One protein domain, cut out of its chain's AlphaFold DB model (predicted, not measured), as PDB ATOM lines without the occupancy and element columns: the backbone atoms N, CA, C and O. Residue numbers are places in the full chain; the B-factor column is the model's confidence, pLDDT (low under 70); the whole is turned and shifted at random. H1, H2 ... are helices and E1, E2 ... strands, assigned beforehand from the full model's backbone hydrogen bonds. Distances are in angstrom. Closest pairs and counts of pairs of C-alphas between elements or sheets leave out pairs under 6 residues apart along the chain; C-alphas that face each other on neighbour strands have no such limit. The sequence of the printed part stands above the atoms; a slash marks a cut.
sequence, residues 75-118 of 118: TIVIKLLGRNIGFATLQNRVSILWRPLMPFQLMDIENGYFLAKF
ATOM      1  N   THR A  75     201.593 123.894 324.694       95.06
ATOM      2  CA  THR A  75     202.628 124.604 323.931       95.06
ATOM      3  C   THR A  75     203.511 123.640 323.138       95.06
ATOM      4  O   THR A  75     204.042 122.670 323.675       95.06
ATOM      5  N   ILE A  76     203.734 123.937 321.858       95.69
ATOM      6  CA  ILE A  76     204.614 123.165 320.973       95.69
ATOM      7  C   ILE A  76     205.959 123.878 320.824       95.69
ATOM      8  O   ILE A  76     206.009 125.053 320.464       95.69
ATOM      9  N   VAL A  77     207.059 123.150 321.027       96.19
ATOM     10  CA  VAL A  77     208.413 123.646 320.738       96.19
ATOM     11  C   VAL A  77     208.740 123.426 319.261       96.19
ATOM     12  O   VAL A  77     208.705 122.302 318.762       96.19
ATOM     13  N   ILE A  78     209.106 124.495 318.559       95.31
ATOM     14  CA  ILE A  78     209.507 124.485 317.153       95.31
ATOM     15  C   ILE A  78     210.996 124.817 317.072       95.31
ATOM     16  O   ILE A  78     211.437 125.839 317.590       95.31
ATOM     17  N   LYS A  79     211.770 123.986 316.368       94.94
ATOM     18  CA  LYS A  79     213.170 124.266 316.032       94.94
ATOM     19  C   LYS A  79     213.343 124.337 314.524       94.94
ATOM     20  O   LYS A  79     212.998 123.396 313.810       94.94
ATOM     21  N   LEU A  80     213.927 125.430 314.046       89.31
ATOM     22  CA  LEU A  80     214.344 125.533 312.653       89.31
ATOM     23  C   LEU A  80     215.641 124.755 312.430       89.31
ATOM     24  O   LEU A  80     216.629 124.939 313.139       89.31
ATOM     25  N   LEU A  81     215.640 123.886 311.421       90.38
ATOM     26  CA  LEU A  81     216.836 123.185 310.966       90.38
ATOM     27  C   LEU A  81     217.363 123.858 309.695       90.38
ATOM     28  O   LEU A  81     216.608 124.119 308.759       90.38
ATOM     29  N   GLY A  82     218.669 124.122 309.652       90.38
ATOM     30  CA  GLY A  82     219.322 124.759 308.510       90.38
ATOM     31  C   GLY A  82     219.300 126.286 308.580       90.38
ATOM     32  O   GLY A  82     219.707 126.874 309.580       90.38
ATOM     33  N   ARG A  83     218.896 126.944 307.486       90.19
ATOM     34  CA  ARG A  83     218.925 128.410 307.385       90.19
ATOM     35  C   ARG A  83     217.799 129.027 308.214       90.19
ATOM     36  O   ARG A  83     216.626 128.773 307.950       90.19
ATOM     37  N   ASN A  84     218.171 129.913 309.133       88.31
ATOM     38  CA  ASN A  84     217.209 130.733 309.862       88.31
ATOM     39  C   ASN A  84     216.403 131.611 308.894       88.31
ATOM     40  O   ASN A  84     216.946 132.205 307.958       88.31
ATOM     41  N   ILE A  85     215.100 131.689 309.140       92.38
ATOM     42  CA  ILE A  85     214.168 132.573 308.436       92.38
ATOM     43  C   ILE A  85     213.650 133.634 309.406       92.38
ATOM     44  O   ILE A  85     213.716 133.453 310.619       92.38
ATOM     45  N   GLY A  86     213.137 134.744 308.877       92.94
ATOM     46  CA  GLY A  86     212.561 135.800 309.711       92.94
ATOM     47  C   GLY A  86     211.298 135.339 310.445       92.94
ATOM     48  O   GLY A  86     210.539 134.520 309.921       92.94
ATOM     49  N   PHE A  87     211.045 135.913 311.624       93.62
ATOM     50  CA  PHE A  87     209.914 135.571 312.499       93.62
ATOM     51  C   PHE A  87     208.560 135.589 311.771       93.62
ATOM     52  O   PHE A  87     207.835 134.598 311.782       93.62
ATOM     53  N   ALA A  88     208.248 136.669 311.047       94.69
ATOM     54  CA  ALA A  88     206.991 136.780 310.301       94.69
ATOM     55  C   ALA A  88     206.851 135.699 309.212       94.69
ATOM     56  O   ALA A  88     205.765 135.171 308.972       94.69
ATOM     57  N   THR A  89     207.960 135.332 308.560       95.38
ATOM     58  CA  THR A  89     207.978 134.240 307.578       95.38
ATOM     59  C   THR A  89     207.737 132.891 308.247       95.38
ATOM     60  O   THR A  89     206.987 132.082 307.703       95.38
ATOM     61  N   LEU A  90     208.343 132.645 309.414       95.19
ATOM     62  CA  LEU A  90     208.111 131.437 310.204       95.19
ATOM     63  C   LEU A  90     206.646 131.334 310.632       95.19
ATOM     64  O   LEU A  90     206.014 130.322 310.343       95.19
ATOM     65  N   GLN A  91     206.101 132.387 311.244       94.19
ATOM     66  CA  GLN A  91     204.715 132.425 311.702       94.19
ATOM     67  C   GLN A  91     203.744 132.116 310.560       94.19
ATOM     68  O   GLN A  91     202.905 131.229 310.692       94.19
ATOM     69  N   ASN A  92     203.909 132.765 309.403       94.81
ATOM     70  CA  ASN A  92     203.060 132.506 308.242       94.81
ATOM     71  C   ASN A  92     203.188 131.054 307.743       94.81
ATOM     72  O   ASN A  92     202.189 130.392 307.472       94.81
ATOM     73  N   ARG A  93     204.415 130.519 307.665       94.81
ATOM     74  CA  ARG A  93     204.639 129.126 307.247       94.81
ATOM     75  C   ARG A  93     203.987 128.125 308.194       94.81
ATOM     76  O   ARG A  93     203.339 127.204 307.710       94.81
ATOM     77  N   VAL A  94     204.137 128.300 309.506       94.69
ATOM     78  CA  VAL A  94     203.532 127.413 310.512       94.69
ATOM     79  C   VAL A  94     202.008 127.464 310.413       94.69
ATOM     80  O   VAL A  94     201.377 126.414 310.316       94.69
ATOM     81  N   SER A  95     201.416 128.658 310.311       93.88
ATOM     82  CA  SER A  95     199.965 128.816 310.145       93.88
ATOM     83  C   SER A  95     199.432 128.144 308.877       93.88
ATOM     84  O   SER A  95     198.401 127.476 308.924       93.88
ATOM     85  N   ILE A  96     200.137 128.276 307.746       95.75
ATOM     86  CA  ILE A  96     199.745 127.638 306.479       95.75
ATOM     87  C   ILE A  96     199.878 126.114 306.554       95.75
ATOM     88  O   ILE A  96     199.010 125.411 306.040       95.75
ATOM     89  N   LEU A  97     200.955 125.603 307.157       95.62
ATOM     90  CA  LEU A  97     201.221 124.166 307.244       95.62
ATOM     91  C   LEU A  97     200.246 123.458 308.182       95.62
ATOM     92  O   LEU A  97     199.750 122.388 307.846       95.62
ATOM     93  N   TRP A  98     199.991 124.037 309.354       95.62
ATOM     94  CA  TRP A  98     199.169 123.398 310.380       95.62
ATOM     95  C   TRP A  98     197.679 123.657 310.198       95.62
ATOM     96  O   TRP A  98     196.883 122.828 310.628       95.62
ATOM     97  N   ARG A  99     197.297 124.772 309.553       94.44
ATOM     98  CA  ARG A  99     195.894 125.195 309.385       94.44
ATOM     99  C   ARG A  99     195.098 125.046 310.692       94.44
ATOM    100  O   ARG A  99     194.108 124.311 310.722       94.44
ATOM    101  N   PRO A 100     195.559 125.677 311.786       91.75
ATOM    102  CA  PRO A 100     194.982 125.440 313.097       91.75
ATOM    103  C   PRO A 100     193.538 125.948 313.152       91.75
ATOM    104  O   PRO A 100     193.186 126.929 312.497       91.75
ATOM    105  N   LEU A 101     192.705 125.271 313.946       90.31
ATOM    106  CA  LEU A 101     191.304 125.655 314.144       90.31
ATOM    107  C   LEU A 101     191.175 126.986 314.897       90.31
ATOM    108  O   LEU A 101     190.262 127.759 314.617       90.31
ATOM    109  N   MET A 102     192.104 127.250 315.817       89.56
ATOM    110  CA  MET A 102     192.180 128.471 316.617       89.56
ATOM    111  C   MET A 102     193.510 129.198 316.357       89.56
ATOM    112  O   MET A 102     194.501 128.550 316.006       89.56
ATOM    113  N   PRO A 103     193.564 130.535 316.507       89.12
ATOM    114  CA  PRO A 103     194.823 131.271 316.484       89.12
ATOM    115  C   PRO A 103     195.776 130.766 317.572       89.12
ATOM    116  O   PRO A 103     195.329 130.363 318.637       89.12
ATOM    117  N   PHE A 104     197.081 130.844 317.321       92.25
ATOM    118  CA  PHE A 104     198.114 130.533 318.310       92.25
ATOM    119  C   PHE A 104     199.091 131.703 318.435       92.25
ATOM    120  O   PHE A 104     199.303 132.465 317.484       92.25
ATOM    121  N   GLN A 105     199.714 131.827 319.602       94.00
ATOM    122  CA  GLN A 105     200.795 132.767 319.854       94.00
ATOM    123  C   GLN A 105     202.137 132.100 319.559       94.00
ATOM    124  O   GLN A 105     202.445 131.041 320.103       94.00
ATOM    125  N   LEU A 106     202.958 132.736 318.720       95.25
ATOM    126  CA  LEU A 106     204.342 132.329 318.495       95.25
ATOM    127  C   LEU A 106     205.275 133.198 319.349       95.25
ATOM    128  O   LEU A 106     205.204 134.424 319.278       95.25
ATOM    129  N   MET A 107     206.149 132.575 320.132       95.62
ATOM    130  CA  MET A 107     207.140 133.247 320.978       95.62
ATOM    131  C   MET A 107     208.548 132.808 320.573       95.62
ATOM    132  O   MET A 107     208.783 131.618 320.359       95.62
ATOM    133  N   ASP A 108     209.472 133.757 320.458       94.69
ATOM    134  CA  ASP A 108     210.896 133.492 320.226       94.69
ATOM    135  C   ASP A 108     211.586 133.262 321.576       94.69
ATOM    136  O   ASP A 108     211.499 134.114 322.461       94.69
ATOM    137  N   ILE A 109     212.223 132.102 321.741       94.69
ATOM    138  CA  ILE A 109     212.996 131.750 322.946       94.69
ATOM    139  C   ILE A 109     214.501 131.665 322.651       94.69
ATOM    140  O   ILE A 109     215.254 131.019 323.376       94.69
ATOM    141  N   GLU A 110     214.925 132.342 321.581       90.62
ATOM    142  CA  GLU A 110     216.290 132.456 321.082       90.62
ATOM    143  C   GLU A 110     216.882 131.148 320.530       90.62
ATOM    144  O   GLU A 110     216.280 130.073 320.530       90.62
ATOM    145  N   ASN A 111     218.097 131.242 319.978       89.94
ATOM    146  CA  ASN A 111     218.858 130.109 319.436       89.94
ATOM    147  C   ASN A 111     218.113 129.286 318.359       89.94
ATOM    148  O   ASN A 111     218.398 128.103 318.160       89.94
ATOM    149  N   GLY A 112     217.172 129.915 317.644       90.38
ATOM    150  CA  GLY A 112     216.364 129.275 316.600       90.38
ATOM    151  C   GLY A 112     215.250 128.366 317.134       90.38
ATOM    152  O   GLY A 112     214.733 127.536 316.376       90.38
ATOM    153  N   TYR A 113     214.904 128.508 318.415       94.12
ATOM    154  CA  TYR A 113     213.788 127.835 319.063       94.12
ATOM    155  C   TYR A 113     212.610 128.789 319.247       94.12
ATOM    156  O   TYR A 113     212.769 129.964 319.567       94.12
ATOM    157  N   PHE A 114     211.411 128.244 319.079       95.62
ATOM    158  CA  PHE A 114     210.164 128.980 319.198       95.62
ATOM    159  C   PHE A 114     209.135 128.150 319.956       95.62
ATOM    160  O   PHE A 114     209.181 126.919 319.938       95.62
ATOM    161  N   LEU A 115     208.182 128.825 320.582       96.44
ATOM    162  CA  LEU A 115     207.033 128.216 321.238       96.44
ATOM    163  C   LEU A 115     205.760 128.626 320.509       96.44
ATOM    164  O   LEU A 115     205.528 129.815 320.312       96.44
ATOM    165  N   ALA A 116     204.935 127.659 320.124       95.56
ATOM    166  CA  ALA A 116     203.577 127.893 319.653       95.56
ATOM    167  C   ALA A 116     202.595 127.524 320.772       95.56
ATOM    168  O   ALA A 116     202.436 126.341 321.070       95.56
ATOM    169  N   LYS A 117     201.980 128.530 321.400       94.38
ATOM    170  CA  LYS A 117     200.983 128.380 322.471       94.38
ATOM    171  C   LYS A 117     199.577 128.556 321.895       94.38
ATOM    172  O   LYS A 117     199.331 129.556 321.218       94.38
ATOM    173  N   PHE A 118     198.708 127.578 322.135       90.12
ATOM    174  CA  PHE A 118     197.311 127.548 321.693       90.12
ATOM    175  C   PHE A 118     196.362 127.960 322.811       90.12
ATOM    176  O   PHE A 118     196.732 127.727 323.983       90.12
TER     177      PHE A 118
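This is residues 75 to 118 of the 118 residues of an uncharacterized protein of Gossypium raimondii (UniProt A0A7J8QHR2). A small antiparallel sheet, in the order E1, E3, E2, has one helix, H1, slantwise over one face; its other face is bare. The printed part has 44 residues, with E1, H1, E2 and E3 along the chain, and is mixed, helices and strands. It is compact, radius of gyration of the C-alphas 10.0 A, spanning 28 by 18 by 14 A.

E1, residues 75 to 79, is antiparallel to E3, residues 113 to 117; N 76 and O 116 are 2.8 A apart. H1, residues 87 to 98, with every O i to N i+4 pair within hydrogen-bond range, is on the sheet at a height of 9.5 A. E2, residues 105 to 108, forms a hairpin with E3; N 107 and O 115 are 2.8 A apart. The closest C-alphas of H1 and E2, Gln 91 and Leu 106, are 6.8 A apart. E1, H1 and E2 make a split strand-helix-strand unit, E3 between its same-way strands, with a right-handed crossover.

E1 begins at C-alpha 75, (202.628, 124.604, 323.931), and measures 13.2 A; H1 measures 16.4 A, E2 10.1 A. E3, 13.3 A, ends at C-alpha 117, (200.983, 128.380, 322.471).

The C-alphas farthest apart, Gly 82 and Leu 101, are 28.6 A apart. The printed part has no cut, no long link and no printed residue under 70 in pLDDT.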